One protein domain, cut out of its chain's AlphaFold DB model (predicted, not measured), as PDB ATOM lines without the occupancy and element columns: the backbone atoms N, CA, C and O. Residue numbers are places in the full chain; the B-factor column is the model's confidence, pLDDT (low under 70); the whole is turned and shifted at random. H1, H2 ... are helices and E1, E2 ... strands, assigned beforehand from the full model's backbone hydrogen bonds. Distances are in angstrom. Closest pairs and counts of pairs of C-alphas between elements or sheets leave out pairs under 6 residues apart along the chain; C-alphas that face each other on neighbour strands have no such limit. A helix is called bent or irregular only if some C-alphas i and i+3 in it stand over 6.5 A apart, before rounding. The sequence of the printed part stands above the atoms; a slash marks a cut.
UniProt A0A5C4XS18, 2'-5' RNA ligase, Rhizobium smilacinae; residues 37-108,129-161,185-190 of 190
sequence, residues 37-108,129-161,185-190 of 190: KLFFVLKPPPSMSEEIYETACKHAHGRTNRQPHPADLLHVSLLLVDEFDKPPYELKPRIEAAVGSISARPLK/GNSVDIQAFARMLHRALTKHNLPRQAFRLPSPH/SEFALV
ATOM      1  N   LYS A  37      44.644  -6.561  87.842       91.75
ATOM      2  CA  LYS A  37      44.507  -5.671  88.997       91.75
ATOM      3  C   LYS A  37      45.110  -6.363  90.201       91.75
ATOM      4  O   LYS A  37      44.778  -7.521  90.422       91.75
ATOM      5  N   LEU A  38      45.939  -5.651  90.956       94.31
ATOM      6  CA  LEU A  38      46.447  -6.122  92.239       94.31
ATOM      7  C   LEU A  38      45.755  -5.347  93.357       94.31
ATOM      8  O   LEU A  38      45.811  -4.117  93.364       94.31
ATOM      9  N   PHE A  39      45.093  -6.015  94.292       95.00
ATOM     10  CA  PHE A  39      44.293  -5.327  95.306       95.00
ATOM     11  C   PHE A  39      44.174  -6.112  96.611       95.00
ATOM     12  O   PHE A  39      44.329  -7.328  96.662       95.00
ATOM     13  N   PHE A  40      43.905  -5.382  97.690       97.12
ATOM     14  CA  PHE A  40      43.646  -5.956  99.003       97.12
ATOM     15  C   PHE A  40      42.166  -6.238  99.197       97.12
ATOM     16  O   PHE A  40      41.321  -5.406  98.843       97.12
ATOM     17  N   VAL A  41      41.862  -7.370  99.824       97.31
ATOM     18  CA  VAL A  41      40.491  -7.822 100.054       97.31
ATOM     19  C   VAL A  41      40.275  -8.430 101.435       97.31
ATOM     20  O   VAL A  41      41.206  -8.947 102.049       97.31
ATOM     21  N   LEU A  42      39.016  -8.444 101.873       96.88
ATOM     22  CA  LEU A  42      38.517  -9.347 102.914       96.88
ATOM     23  C   LEU A  42      37.699 -10.454 102.252       96.88
ATOM     24  O   LEU A  42      36.841 -10.162 101.416       96.88
ATOM     25  N   LYS A  43      37.929 -11.707 102.641       97.44
ATOM     26  CA  LYS A  43      37.132 -12.843 102.164       97.44
ATOM     27  C   LYS A  43      36.077 -13.240 103.203       97.44
ATOM     28  O   LYS A  43      36.375 -13.207 104.401       97.44
ATOM     29  N   PRO A  44      34.852 -13.593 102.782       97.50
ATOM     30  CA  PRO A  44      33.935 -14.326 103.643       97.50
ATOM     31  C   PRO A  44      34.519 -15.709 103.988       97.50
ATOM     32  O   PRO A  44      35.306 -16.253 103.210       97.50
ATOM     33  N   PRO A  45      34.133 -16.307 105.128       97.81
ATOM     34  CA  PRO A  45      34.455 -17.700 105.422       97.81
ATOM     35  C   PRO A  45      33.893 -18.644 104.344       97.81
ATOM     36  O   PRO A  45      32.808 -18.362 103.828       97.81
ATOM     37  N   PRO A  46      34.537 -19.792 104.051       97.56
ATOM     38  CA  PRO A  46      34.117 -20.681 102.962       97.56
ATOM     39  C   PRO A  46      32.634 -21.078 102.997       97.56
ATOM     40  O   PRO A  46      31.945 -20.967 101.990       97.56
ATOM     41  N   SER A  47      32.104 -21.447 104.169       97.62
ATOM     42  CA  SER A  47      30.688 -21.818 104.315       97.62
ATOM     43  C   SER A  47      29.728 -20.668 103.997       97.62
ATOM     44  O   SER A  47      28.652 -20.890 103.453       97.62
ATOM     45  N   MET A  48      30.117 -19.431 104.319       98.00
ATOM     46  CA  MET A  48      29.334 -18.239 104.002       98.00
ATOM     47  C   MET A  48      29.438 -17.882 102.521       98.00
ATOM     48  O   MET A  48      28.451 -17.454 101.930       98.00
ATOM     49  N   SER A  49      30.612 -18.060 101.912       98.31
ATOM     50  CA  SER A  49      30.779 -17.878 100.472       98.31
ATOM     51  C   SER A  49      29.868 -18.810  99.673       98.31
ATOM     52  O   SER A  49      29.218 -18.350  98.734       98.31
ATOM     53  N   GLU A  50      29.766 -20.081 100.067       98.56
ATOM     54  CA  GLU A  50      28.845 -21.031  99.429       98.56
ATOM     55  C   GLU A  50      27.382 -20.638  99.639       98.56
ATOM     56  O   GLU A  50      26.602 -20.597  98.690       98.56
ATOM     57  N   GLU A  51      27.012 -20.233 100.856       98.19
ATOM     58  CA  GLU A  51      25.656 -19.754 101.140       98.19
ATOM     59  C   GLU A  51      25.268 -18.540 100.270       98.19
ATOM     60  O   GLU A  51      24.156 -18.472  99.726       98.19
ATOM     61  N   ILE A  52      26.189 -17.585 100.105       98.38
ATOM     62  CA  ILE A  52      26.000 -16.421  99.233       98.38
ATOM     63  C   ILE A  52      25.862 -16.867  97.773       98.38
ATOM     64  O   ILE A  52      24.968 -16.385  97.070       98.38
ATOM     65  N   TYR A  53      26.717 -17.783  97.315       98.50
ATOM     66  CA  TYR A  53      26.685 -18.305  95.951       98.50
ATOM     67  C   TYR A  53      25.365 -19.023  95.641       98.50
ATOM     68  O   TYR A  53      24.724 -18.717  94.631       98.50
ATOM     69  N   GLU A  54      24.896 -19.906  96.520       98.00
ATOM     70  CA  GLU A  54      23.611 -20.596  96.366       98.00
ATOM     71  C   GLU A  54      22.438 -19.612  96.324       98.00
ATOM     72  O   GLU A  54      21.520 -19.744  95.507       98.00
ATOM     73  N   THR A  55      22.470 -18.600  97.190       97.69
ATOM     74  CA  THR A  55      21.457 -17.544  97.234       97.69
ATOM     75  C   THR A  55      21.444 -16.741  95.932       97.69
ATOM     76  O   THR A  55      20.377 -16.495  95.359       97.69
ATOM     77  N   ALA A  56      22.621 -16.404  95.401       97.50
ATOM     78  CA  ALA A  56      22.758 -15.745  94.108       97.50
ATOM     79  C   ALA A  56      22.301 -16.643  92.941       97.50
ATOM     80  O   ALA A  56      21.655 -16.139  92.024       97.50
ATOM     81  N   CYS A  57      22.551 -17.959  92.984       97.56
ATOM     82  CA  CYS A  57      22.054 -18.922  91.989       97.56
ATOM     83  C   CYS A  57      20.526 -18.965  91.955       97.56
ATOM     84  O   CYS A  57      19.924 -18.831  90.886       97.56
ATOM     85  N   LYS A  58      19.890 -19.092  93.127       96.62
ATOM     86  CA  LYS A  58      18.423 -19.085  93.261       96.62
ATOM     87  C   LYS A  58      17.823 -17.783  92.734       96.62
ATOM     88  O   LYS A  58      16.808 -17.808  92.042       96.62
ATOM     89  N   HIS A  59      18.463 -16.650  93.019       96.06
ATOM     90  CA  HIS A  59      18.021 -15.356  92.510       96.06
ATOM     91  C   HIS A  59      18.195 -15.241  90.988       96.06
ATOM     92  O   HIS A  59      17.267 -14.818  90.299       96.06
ATOM     93  N   ALA A  60      19.347 -15.656  90.452       95.31
ATOM     94  CA  ALA A  60      19.659 -15.583  89.026       95.31
ATOM     95  C   ALA A  60      18.740 -16.457  88.161       95.31
ATOM     96  O   ALA A  60      18.462 -16.096  87.013       95.31
ATOM     97  N   HIS A  61      18.248 -17.576  88.701       94.69
ATOM     98  CA  HIS A  61      17.377 -18.505  87.989       94.69
ATOM     99  C   HIS A  61      16.127 -17.801  87.433       94.69
ATOM    100  O   HIS A  61      15.390 -17.133  88.158       94.69
ATOM    101  N   GLY A  62      15.921 -17.900  86.116       90.56
ATOM    102  CA  GLY A  62      14.839 -17.217  85.397       90.56
ATOM    103  C   GLY A  62      14.987 -15.692  85.279       90.56
ATOM    104  O   GLY A  62      14.223 -15.065  84.550       90.56
ATOM    105  N   ARG A  63      15.977 -15.080  85.950       92.12
ATOM    106  CA  ARG A  63      16.213 -13.627  85.945       92.12
ATOM    107  C   ARG A  63      17.401 -13.205  85.107       92.12
ATOM    108  O   ARG A  63      17.431 -12.058  84.693       92.12
ATOM    109  N   THR A  64      18.399 -14.044  84.861       93.06
ATOM    110  CA  THR A  64      19.546 -13.674  84.021       93.06
ATOM    111  C   THR A  64      20.261 -14.907  83.483       93.06
ATOM    112  O   THR A  64      20.268 -15.953  84.117       93.06
ATOM    113  N   ASN A  65      20.924 -14.760  82.334       92.44
ATOM    114  CA  ASN A  65      21.832 -15.779  81.791       92.44
ATOM    115  C   ASN A  65      23.268 -15.613  82.323       92.44
ATOM    116  O   ASN A  65      24.180 -16.328  81.909       92.44
ATOM    117  N   ARG A  66      23.506 -14.617  83.189       94.94
ATOM    118  CA  ARG A  66      24.793 -14.421  83.857       94.94
ATOM    119  C   ARG A  66      24.928 -15.411  84.999       94.94
ATOM    120  O   ARG A  66      24.026 -15.541  85.817       94.94
ATOM    121  N   GLN A  67      26.089 -16.045  85.068       95.62
ATOM    122  CA  GLN A  67      26.432 -16.888  86.198       95.62
ATOM    123  C   GLN A  67      26.752 -16.022  87.422       95.62
ATOM    124  O   GLN A  67      27.407 -14.979  87.270       95.62
ATOM    125  N   PRO A  68      26.312 -16.432  88.620       97.62
ATOM    126  CA  PRO A  68      26.812 -15.868  89.861       97.62
ATOM    127  C   PRO A  68      28.332 -15.965  89.962       97.62
ATOM    128  O   PRO A  68      28.962 -16.850  89.378       97.62
ATOM    129  N   HIS A  69      28.929 -15.025  90.688       97.50
ATOM    130  CA  HIS A  69      30.360 -15.018  90.933       97.50
ATOM    131  C   HIS A  69      30.734 -16.228  91.809       97.50
ATOM    132  O   HIS A  69      30.063 -16.434  92.821       97.50
ATOM    133  N   PRO A  70      31.750 -17.030  91.434       98.06
ATOM    134  CA  PRO A  70      32.145 -18.211  92.198       98.06
ATOM    135  C   PRO A  70      32.433 -17.908  93.671       98.06
ATOM    136  O   PRO A  70      33.009 -16.864  93.987       98.06
ATOM    137  N   ALA A  71      32.046 -18.831  94.556       98.19
ATOM    138  CA  ALA A  71      32.149 -18.692  96.009       98.19
ATOM    139  C   ALA A  71      33.576 -18.344  96.485       98.19
ATOM    140  O   ALA A  71      33.770 -17.459  97.320       98.19
ATOM    141  N   ASP A  72      34.590 -18.985  95.906       96.94
ATOM    142  CA  ASP A  72      36.014 -18.811  96.224       96.94
ATOM    143  C   ASP A  72      36.591 -17.443  95.803       96.94
ATOM    144  O   ASP A  72      37.617 -16.987  96.339       96.94
ATOM    145  N   LEU A  73      35.906 -16.773  94.871       97.06
ATOM    146  CA  LEU A  73      36.241 -15.444  94.369       97.06
ATOM    147  C   LEU A  73      35.450 -14.322  95.051       97.06
ATOM    148  O   LEU A  73      35.786 -13.152  94.854       97.06
ATOM    149  N   LEU A  74      34.441 -14.630  95.872       98.12
ATOM    150  CA  LEU A  74      33.694 -13.616  96.619       98.12
ATOM    151  C   LEU A  74      34.607 -12.879  97.603       98.12
ATOM    152  O   LEU A  74      35.359 -13.479  98.371       98.12
ATOM    153  N   HIS A  75      34.535 -11.550  97.587       97.38
ATOM    154  CA  HIS A  75      35.383 -10.710  98.420       97.38
ATOM    155  C   HIS A  75      34.817  -9.297  98.593       97.38
ATOM    156  O   HIS A  75      34.057  -8.806  97.757       97.38
ATOM    157  N   VAL A  76      35.255  -8.621  99.656       95.69
ATOM    158  CA  VAL A  76      35.118  -7.172  99.844       95.69
ATOM    159  C   VAL A  76      36.431  -6.511  99.452       95.69
ATOM    160  O   VAL A  76      37.464  -6.766 100.068       95.69
ATOM    161  N   SER A  77      36.401  -5.645  98.440       93.81
ATOM    162  CA  SER A  77      37.574  -4.859  98.040       93.81
ATOM    163  C   SER A  77      37.900  -3.781  99.080       93.81
ATOM    164  O   SER A  77      37.033  -2.990  99.453       93.81
ATOM    165  N   LEU A  78      39.159  -3.724  99.521       94.69
ATOM    166  CA  LEU A  78      39.662  -2.723 100.469       94.69
ATOM    167  C   LEU A  78      40.411  -1.590  99.769       94.69
ATOM    168  O   LEU A  78      40.137  -0.416 100.017       94.69
ATOM    169  N   LEU A  79      41.389  -1.948  98.934       94.69
ATOM    170  CA  LEU A  79      42.290  -0.995  98.290       94.69
ATOM    171  C   LEU A  79      42.873  -1.590  97.007       94.69
ATOM    172  O   LEU A  79      43.514  -2.637  97.050       94.69
ATOM    173  N   LEU A  80      42.710  -0.885  95.888       93.00
ATOM    174  CA  LEU A  80      43.403  -1.189  94.638       93.00
ATOM    175  C   LEU A  80      44.842  -0.659  94.709       93.00
ATOM    176  O   LEU A  80      45.053   0.538  94.917       93.00
ATOM    177  N   VAL A  81      45.815  -1.560  94.559       93.31
ATOM    178  CA  VAL A  81      47.238  -1.212  94.480       93.31
ATOM    179  C   VAL A  81      47.478  -0.559  93.124       93.31
ATOM    180  O   VAL A  81      47.674   0.647  93.054       93.31
ATOM    181  N   ASP A  82      47.377  -1.314  92.035       93.62
ATOM    182  CA  ASP A  82      47.438  -0.747  90.689       93.62
ATOM    183  C   ASP A  82      46.923  -1.738  89.637       93.62
ATOM    184  O   ASP A  82      46.524  -2.869  89.951       93.62
ATOM    185  N   GLU A  83      46.943  -1.304  88.381       93.62
ATOM    186  CA  GLU A  83      46.709  -2.131  87.206       93.62
ATOM    187  C   GLU A  83      48.021  -2.366  86.447       93.62
ATOM    188  O   GLU A  83      48.752  -1.432  86.119       93.62
ATOM    189  N   PHE A  84      48.300  -3.623  86.120       91.44
ATOM    190  CA  PHE A  84      49.551  -4.065  85.512       91.44
ATOM    191  C   PHE A  84      49.270  -4.851  84.233       91.44
ATOM    192  O   PHE A  84      48.301  -5.600  84.159       91.44
ATOM    193  N   ASP A  85      50.130  -4.744  83.221       91.62
ATOM    194  CA  ASP A  85      49.959  -5.528  81.988       91.62
ATOM    195  C   ASP A  85      50.184  -7.038  82.214       91.62
ATOM    196  O   ASP A  85      49.689  -7.859  81.443       91.62
ATOM    197  N   LYS A  86      50.911  -7.407  83.280       89.69
ATOM    198  CA  LYS A  86      51.135  -8.780  83.759       89.69
ATOM    199  C   LYS A  86      51.137  -8.796  85.296       89.69
ATOM    200  O   LYS A  86      51.467  -7.766  85.884       89.69
ATOM    201  N   PRO A  87      50.833  -9.929  85.958       89.50
ATOM    202  CA  PRO A  87      50.901 -10.021  87.416       89.50
ATOM    203  C   PRO A  87      52.279  -9.590  87.961       89.50
ATOM    204  O   PRO A  87      53.302 -10.118  87.511       89.50
ATOM    205  N   PRO A  88      52.345  -8.637  88.908       91.19
ATOM    206  CA  PRO A  88      53.603  -8.050  89.362       91.19
ATOM    207  C   PRO A  88      54.253  -8.891  90.476       91.19
ATOM    208  O   PRO A  88      54.363  -8.444  91.618       91.19
ATOM    209  N   TYR A  89      54.686 -10.115  90.158       90.81
ATOM    210  CA  TYR A  89      55.234 -11.058  91.148       90.81
ATOM    211  C   TYR A  89      56.396 -10.477  91.971       90.81
ATOM    212  O   TYR A  89      56.455 -10.693  93.179       90.81
ATOM    213  N   GLU A  90      57.239  -9.647  91.357       91.12
ATOM    214  CA  GLU A  90      58.373  -8.981  92.016       91.12
ATOM    215  C   GLU A  90      57.956  -7.968  93.099       91.12
ATOM    216  O   GLU A  90      58.724  -7.657  94.011       91.12
ATOM    217  N   LEU A  91      56.733  -7.426  93.025       93.56
ATOM    218  CA  LEU A  91      56.230  -6.489  94.034       93.56
ATOM    219  C   LEU A  91      55.706  -7.201  95.279       93.56
ATOM    220  O   LEU A  91      55.674  -6.584  96.345       93.56
ATOM    221  N   LYS A  92      55.313  -8.474  95.168       92.19
ATOM    222  CA  LYS A  92      54.647  -9.207  96.249       92.19
ATOM    223  C   LYS A  92      55.456  -9.202  97.558       92.19
ATOM    224  O   LYS A  92      54.896  -8.736  98.549       92.19
ATOM    225  N   PRO A  93      56.755  -9.569  97.594       95.19
ATOM    226  CA  PRO A  93      57.512  -9.587  98.850       95.19
ATOM    227  C   PRO A  93      57.634  -8.198  99.491       95.19
ATOM    228  O   PRO A  93      57.581  -8.048 100.711       95.19
ATOM    229  N   ARG A  94      57.761  -7.148  98.667       96.19
ATOM    230  CA  ARG A  94      57.844  -5.762  99.152       96.19
ATOM    231  C   ARG A  94      56.515  -5.290  99.734       96.19
ATOM    232  O   ARG A  94      56.513  -4.582 100.740       96.19
ATOM    233  N   ILE A  95      55.402  -5.668  99.104       96.38
ATOM    234  CA  ILE A  95      54.054  -5.369  99.592       96.38
ATOM    235  C   ILE A  95      53.798  -6.103 100.909       96.38
ATOM    236  O   ILE A  95      53.375  -5.459 101.866       96.38
ATOM    237  N   GLU A  96      54.114  -7.398 100.985       95.38
ATOM    238  CA  GLU A  96      53.997  -8.207 102.207       95.38
ATOM    239  C   GLU A  96      54.798  -7.601 103.362       95.38
ATOM    240  O   GLU A  96      54.255  -7.394 104.446       95.38
ATOM    241  N   ALA A  97      56.053  -7.210 103.118       96.06
ATOM    242  CA  ALA A  97      56.877  -6.544 104.124       96.06
ATOM    243  C   ALA A  97      56.273  -5.205 104.594       96.06
ATOM    244  O   ALA A  97      56.282  -4.908 105.789       96.06
ATOM    245  N   ALA A  98      55.724  -4.400 103.678       96.06
ATOM    246  CA  ALA A  98      55.119  -3.113 104.020       96.06
ATOM    247  C   ALA A  98      53.863  -3.280 104.892       96.06
ATOM    248  O   ALA A  98      53.689  -2.553 105.876       96.06
ATOM    249  N   VAL A  99      52.998  -4.245 104.562       96.12
ATOM    250  CA  VAL A  99      51.759  -4.487 105.318       96.12
ATOM    251  C   VAL A  99      51.963  -5.353 106.559       96.12
ATOM    252  O   VAL A  99      51.132  -5.295 107.457       96.12
ATOM    253  N   GLY A 100      53.078  -6.080 106.671       93.81
ATOM    254  CA  GLY A 100      53.395  -6.925 107.830       93.81
ATOM    255  C   GLY A 100      53.521  -6.167 109.156       93.81
ATOM    256  O   GLY A 100      53.371  -6.751 110.222       93.81
ATOM    257  N   SER A 101      53.751  -4.852 109.104       86.31
ATOM    258  CA  SER A 101      53.771  -3.975 110.284       86.31
ATOM    259  C   SER A 101      52.385  -3.523 110.765       86.31
ATOM    260  O   SER A 101      52.272  -2.888 111.817       86.31
ATOM    261  N   ILE A 102      51.325  -3.801 110.000       94.12
ATOM    262  CA  ILE A 102      49.965  -3.389 110.342       94.12
ATOM    263  C   ILE A 102      49.441  -4.286 111.462       94.12
ATOM    264  O   ILE A 102      49.283  -5.489 111.290       94.12
ATOM    265  N   SER A 103      49.099  -3.671 112.593       92.81
ATOM    266  CA  SER A 103      48.379  -4.323 113.686       92.81
ATOM    267  C   SER A 103      46.986  -3.716 113.809       92.81
ATOM    268  O   SER A 103      46.841  -2.504 113.986       92.81
ATOM    269  N   ALA A 104      45.960  -4.552 113.676       92.44
ATOM    270  CA  ALA A 104      44.559  -4.162 113.759       92.44
ATOM    271  C   ALA A 104      43.738  -5.262 114.444       92.44
ATOM    272  O   ALA A 104      44.107  -6.435 114.436       92.44
ATOM    273  N   ARG A 105      42.609  -4.875 115.044       93.44
ATOM    274  CA  ARG A 105      41.628  -5.830 115.578       93.44
ATOM    275  C   ARG A 105      40.856  -6.481 114.419       93.44
ATOM    276  O   ARG A 105      40.730  -5.838 113.374       93.44
ATOM    277  N   PRO A 106      40.292  -7.692 114.600       95.06
ATOM    278  CA  PRO A 106      39.406  -8.290 113.606       95.06
ATOM    279  C   PRO A 106      38.279  -7.337 113.201       95.06
ATOM    280  O   PRO A 106      37.670  -6.680 114.051       95.06
ATOM    281  N   LEU A 107      38.000  -7.267 111.902       93.69
ATOM    282  CA  LEU A 107      37.023  -6.341 111.334       93.69
ATOM    283  C   LEU A 107      35.668  -7.029 111.219       93.69
ATOM    284  O   LEU A 107      35.542  -8.058 110.558       93.69
ATOM    285  N   LYS A 108      34.629  -6.453 111.823       93.94
ATOM    286  CA  LYS A 108      33.266  -6.950 111.636       93.94
ATOM    287  C   LYS A 108      32.742  -6.518 110.273       93.94
ATOM    288  O   LYS A 108      32.574  -5.326 110.027       93.94
ATOM    289  N   GLY A 129      25.539   0.354 107.313       59.28
ATOM    290  CA  GLY A 129      26.096   0.924 108.545       59.28
ATOM    291  C   GLY A 129      27.316   0.187 109.105       59.28
ATOM    292  O   GLY A 129      27.400  -1.037 109.102       59.28
ATOM    293  N   ASN A 130      28.262   0.977 109.621       58.16
ATOM    294  CA  ASN A 130      29.535   0.572 110.239       58.16
ATOM    295  C   ASN A 130      30.665   0.147 109.286       58.16
ATOM    296  O   ASN A 130      31.437  -0.762 109.577       58.16
ATOM    297  N   SER A 131      30.858   0.889 108.193       82.44
ATOM    298  CA  SER A 131      32.074   0.787 107.372       82.44
ATOM    299  C   SER A 131      33.298   1.496 107.976       82.44
ATOM    300  O   SER A 131      34.377   1.421 107.392       82.44
ATOM    301  N   VAL A 132      33.169   2.176 109.123       89.62
ATOM    302  CA  VAL A 132      34.223   3.040 109.695       89.62
ATOM    303  C   VAL A 132      35.517   2.271 109.962       89.62
ATOM    304  O   VAL A 132      36.582   2.741 109.560       89.62
ATOM    305  N   ASP A 133      35.435   1.082 110.562       91.88
ATOM    306  CA  ASP A 133      36.615   0.266 110.873       91.88
ATOM    307  C   ASP A 133      37.280  -0.273 109.602       91.88
ATOM    308  O   ASP A 133      38.500  -0.212 109.460       91.88
ATOM    309  N   ILE A 134      36.484  -0.706 108.618       93.56
ATOM    310  CA  ILE A 134      36.984  -1.156 107.309       93.56
ATOM    311  C   ILE A 134      37.665   0.004 106.569       93.56
ATOM    312  O   ILE A 134      38.748  -0.149 106.004       93.56
ATOM    313  N   GLN A 135      37.072   1.198 106.607       93.81
ATOM    314  CA  GLN A 135      37.646   2.408 106.020       93.81
ATOM    315  C   GLN A 135      38.912   2.865 106.751       93.81
ATOM    316  O   GLN A 135      39.837   3.378 106.117       93.81
ATOM    317  N   ALA A 136      38.971   2.715 108.076       94.12
ATOM    318  CA  ALA A 136      40.167   2.989 108.865       94.12
ATOM    319  C   ALA A 136      41.289   2.005 108.512       94.12
ATOM    320  O   ALA A 136      42.415   2.434 108.259       94.12
ATOM    321  N   PHE A 137      40.968   0.719 108.384       95.75
ATOM    322  CA  PHE A 137      41.921  -0.300 107.963       95.75
ATOM    323  C   PHE A 137      42.435  -0.068 106.533       95.75
ATOM    324  O   PHE A 137      43.643  -0.083 106.296       95.75
ATOM    325  N   ALA A 138      41.562   0.279 105.584       95.56
ATOM    326  CA  ALA A 138      41.974   0.643 104.225       95.56
ATOM    327  C   ALA A 138      42.907   1.872 104.199       95.56
ATOM    328  O   ALA A 138      43.853   1.924 103.407       95.56
ATOM    329  N   ARG A 139      42.704   2.843 105.103       95.88
ATOM    330  CA  ARG A 139      43.644   3.964 105.294       95.88
ATOM    331  C   ARG A 139      44.999   3.494 105.818       95.88
ATOM    332  O   ARG A 139      46.016   4.034 105.383       95.88
ATOM    333  N   MET A 140      45.038   2.515 106.725       96.50
ATOM    334  CA  MET A 140      46.294   1.928 107.209       96.50
ATOM    335  C   MET A 140      47.060   1.252 106.069       96.50
ATOM    336  O   MET A 140      48.239   1.553 105.890       96.50
ATOM    337  N   LEU A 141      46.382   0.447 105.241       97.06
ATOM    338  CA  LEU A 141      46.973  -0.165 104.043       97.06
ATOM    339  C   LEU A 141      47.549   0.898 103.100       97.06
ATOM    340  O   LEU A 141      48.721   0.844 102.734       97.06
ATOM    341  N   HIS A 142      46.760   1.922 102.768       96.75
ATOM    342  CA  HIS A 142      47.208   2.990 101.874       96.75
ATOM    343  C   HIS A 142      48.431   3.745 102.431       96.75
ATOM    344  O   HIS A 142      49.369   4.054 101.690       96.75
ATOM    345  N   ARG A 143      48.462   4.023 103.742       96.50
ATOM    346  CA  ARG A 143      49.611   4.658 104.413       96.50
ATOM    347  C   ARG A 143      50.848   3.762 104.411       96.50
ATOM    348  O   ARG A 143      51.937   4.273 104.161       96.50
ATOM    349  N   ALA A 144      50.690   2.459 104.639       96.88
ATOM    350  CA  ALA A 144      51.792   1.504 104.580       96.88
ATOM    351  C   ALA A 144      52.427   1.483 103.181       96.88
ATOM    352  O   ALA A 144      53.633   1.690 103.055       96.88
ATOM    353  N   LEU A 145      51.622   1.374 102.119       96.69
ATOM    354  CA  LEU A 145      52.137   1.454 100.745       96.69
ATOM    355  C   LEU A 145      52.830   2.797 100.466       96.69
ATOM    356  O   LEU A 145      53.899   2.828  99.860       96.69
ATOM    357  N   THR A 146      52.254   3.903 100.955       96.12
ATOM    358  CA  THR A 146      52.842   5.248 100.815       96.12
ATOM    359  C   THR A 146      54.233   5.318 101.438       96.12
ATOM    360  O   THR A 146      55.176   5.743 100.780       96.12
ATOM    361  N   LYS A 147      54.368   4.882 102.695       96.25
ATOM    362  CA  LYS A 147      55.620   4.945 103.462       96.25
ATOM    363  C   LYS A 147      56.754   4.160 102.794       96.25
ATOM    364  O   LYS A 147      57.910   4.550 102.904       96.25
ATOM    365  N   HIS A 148      56.421   3.071 102.103       95.62
ATOM    366  CA  HIS A 148      57.385   2.193 101.437       95.62
ATOM    367  C   HIS A 148      57.587   2.513  99.945       95.62
ATOM    368  O   HIS A 148      58.235   1.736  99.241       95.62
ATOM    369  N   ASN A 149      57.056   3.644  99.455       95.31
ATOM    370  CA  ASN A 149      57.120   4.055  98.047       95.31
ATOM    371  C   ASN A 149      56.631   2.956  97.087       95.31
ATOM    372  O   ASN A 149      57.246   2.687  96.053       95.31
ATOM    373  N   LEU A 150      55.542   2.280  97.463       95.44
ATOM    374  CA  LEU A 150      54.908   1.250  96.647       95.44
ATOM    375  C   LEU A 150      53.785   1.848  95.786       95.44
ATOM    376  O   LEU A 150      53.157   2.832  96.206       95.44
ATOM    377  N   PRO A 151      53.509   1.255  94.603       92.62
ATOM    378  CA  PRO A 151      52.365   1.637  93.783       92.62
ATOM    379  C   PRO A 151      51.076   1.597  94.598       92.62
ATOM    380  O   PRO A 151      50.889   0.718  95.439       92.62
ATOM    381  N   ARG A 152      50.209   2.581  94.379       91.56
ATOM    382  CA  ARG A 152      48.867   2.643  94.957       91.56
ATOM    383  C   ARG A 152      48.033   3.622  94.143       91.56
ATOM    384  O   ARG A 152      48.535   4.685  93.765       91.56
ATOM    385  N   GLN A 153      46.757   3.327  93.951       90.19
ATOM    386  CA  GLN A 153      45.842   4.319  93.401       90.19
ATOM    387  C   GLN A 153      45.505   5.401  94.429       90.19
ATOM    388  O   GLN A 153      45.682   5.231  95.638       90.19
ATOM    389  N   ALA A 154      44.988   6.530  93.932       89.31
ATOM    390  CA  ALA A 154      44.462   7.587  94.782       89.31
ATOM    391  C   ALA A 154      43.422   7.016  95.756       89.31
ATOM    392  O   ALA A 154      42.501   6.299  95.354       89.31
ATOM    393  N   PHE A 155      43.574   7.341  97.041       89.75
ATOM    394  CA  PHE A 155      42.720   6.788  98.079       89.75
ATOM    395  C   PHE A 155      41.256   7.190  97.872       89.75
ATOM    396  O   PHE A 155      40.921   8.372  97.792       89.75
ATOM    397  N   ARG A 156      40.379   6.188  97.847       87.12
ATOM    398  CA  ARG A 156      38.926   6.350  97.903       87.12
ATOM    399  C   ARG A 156      38.418   5.541  99.083       87.12
ATOM    400  O   ARG A 156      38.875   4.420  99.293       87.12
ATOM    401  N   LEU A 157      37.491   6.109  99.853       87.31
ATOM    402  CA  LEU A 157      36.886   5.385 100.965       87.31
ATOM    403  C   LEU A 157      36.152   4.156 100.415       87.31
ATOM    404  O   LEU A 157      35.277   4.325  99.560       87.31
ATOM    405  N   PRO A 158      36.487   2.937 100.872       85.81
ATOM    406  CA  PRO A 158      35.754   1.764 100.442       85.81
ATOM    407  C   PRO A 158      34.309   1.849 100.938       85.81
ATOM    408  O   PRO A 158      34.037   2.199 102.093       85.81
ATOM    409  N   SER A 159      33.393   1.497 100.041       88.12
ATOM    410  CA  SER A 159      32.032   1.098 100.375       88.12
ATOM    411  C   SER A 159      32.030  -0.429 100.418       88.12
ATOM    412  O   SER A 159      32.196  -1.036  99.357       88.12
ATOM    413  N   PRO A 160      31.956  -1.071 101.596       90.12
ATOM    414  CA  PRO A 160      32.010  -2.524 101.695       90.12
ATOM    415  C   PRO A 160      30.867  -3.167 100.909       90.12
ATOM    416  O   PRO A 160      29.693  -2.968 101.217       90.12
ATOM    417  N   HIS A 161      31.225  -3.932  99.885       94.88
ATOM    418  CA  HIS A 161      30.282  -4.678  99.068       94.88
ATOM    419  C   HIS A 161      30.928  -5.967  98.569       94.88
ATOM    420  O   HIS A 161      32.151  -6.038  98.435       94.88
ATOM    421  N   SER A 185      39.519 -11.775 110.456       94.50
ATOM    422  CA  SER A 185      40.814 -11.790 111.155       94.50
ATOM    423  C   SER A 185      42.012 -11.741 110.206       94.50
ATOM    424  O   SER A 185      43.135 -11.538 110.653       94.50
ATOM    425  N   GLU A 186      41.775 -11.920 108.909       94.94
ATOM    426  CA  GLU A 186      42.785 -11.912 107.856       94.94
ATOM    427  C   GLU A 186      42.321 -11.084 106.652       94.94
ATOM    428  O   GLU A 186      41.129 -10.833 106.450       94.94
ATOM    429  N   PHE A 187      43.287 -10.654 105.848       96.25
ATOM    430  CA  PHE A 187      43.080  -9.985 104.570       96.25
ATOM    431  C   PHE A 187      44.045 -10.585 103.548       96.25
ATOM    432  O   PHE A 187      45.108 -11.085 103.911       96.25
ATOM    433  N   ALA A 188      43.683 -10.537 102.269       96.19
ATOM    434  CA  ALA A 188      44.477 -11.127 101.197       96.19
ATOM    435  C   ALA A 188      44.911 -10.072 100.178       96.19
ATOM    436  O   ALA A 188      44.212  -9.080  99.961       96.19
ATOM    437  N   LEU A 189      46.055 -10.322  99.545       96.00
ATOM    438  CA  LEU A 189      46.484  -9.663  98.317       96.00
ATOM    439  C   LEU A 189      46.109 -10.577  97.143       96.00
ATOM    440  O   LEU A 189      46.509 -11.745  97.136       96.00
ATOM    441  N   VAL A 190      45.334 -10.054  96.193       93.06
ATOM    442  CA  VAL A 190      44.848 -10.760  94.993       93.06
ATOM    443  C   VAL A 190      45.370 -10.066  93.751       93.06
ATOM    444  O   VAL A 190      45.310  -8.814  93.731       93.06
TER     445      VAL A 190
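What this domain is: This is residues 37 to 108, 129 to 161 and 185 to 190 of the 190 residues of the protein "2'-5' RNA ligase" of Rhizobium smilacinae (UniProt A0A5C4XS18). A two-stranded ribbon, E1 and E2, lies in the middle, with H3 packed along E2; H2 meets H3 in a corner near their last residues. H1 lies far off at one end of the domain, and residues 61 to 75 make the long way back from it to E2, while residues 188 to 189 pair with E1 on the side away from E2. The 111 printed residues hold three named helices and two named strands, in the order E1, H1, E2, H2, H3; the sheet, E1 - E2, is antiparallel, and the class is mixed, helices and strands. The whole is only just compact, close to loose, with a radius of gyration of the C-alphas of 15.8 A, and spans 49 by 34 by 23 A.

How they stand to each other: Start at the first printed residue, with E1, residues 37 to 42, and set beside it E2, residues 76 to 84. They are antiparallel neighbours at 165 degrees; look for N 40 and O 79 at 2.8 A and N 42 and O 76 at 2.9 A, both within hydrogen-bond range. E2 bends by 73 degrees at residue 79. Residues 40 to 41 of E1 also pair, antiparallel, with residues 188 to 189. H1, residues 46 to 60, follows E1 after a tight link and is apart from H2, residues 89 to 99, and from H3, residues 132 to 147. E2 and H3 have 6 pairs of C-alphas within 8 A, the closest being those of Leu 78 and Ala 138, 5.5 A apart. E1 and H3 are only just apart, at 8.4 A. H2 touches residues 141 to 145 of H3 alone, at a steep tilt of 63 degrees, opposite ways; their closest C-alphas, of Ala 98 and Ala 144, are 5.7 A apart. In H1 and H3 every O i to N i+4 pair is within hydrogen-bond range; in H2 it is 5 of 7.

Where its parts are: Find C-alpha 37 at (44.507, -5.671, 88.997), where E1 begins its 15.6 A. H1 starts at C-alpha 46, at (34.117, -20.681, 102.962), and runs 20.7 A to Ala 60. E2 measures 20.6 A from Val 76 to Phe 84. H2 runs 16.0 A from Tyr 89 to Val 99 and is irregular, but only just: C-alphas 90 and 93 are 6.9 A apart. H3 runs 22.4 A from Val 132 to C-alpha 147 at (55.620, 4.945, 103.462).

The domain as a whole: The two C-alphas farthest apart are those of Gly 62 and Lys 147, 49.8 A. Residues 109 to 128 are not printed, and C-alphas 108 and 129 are 11.1 A apart across that cut, which lies in the link from H2 to H3. Residues 162 to 184 are not printed either, with 17.5 A between C-alphas 161 and 185. The link from H1 to E2 is long, with 15 residues. Residues 148 to 161 hold no named element. The mean pLDDT of the printed part is 93.8, and residues 129 to 130 are under 70.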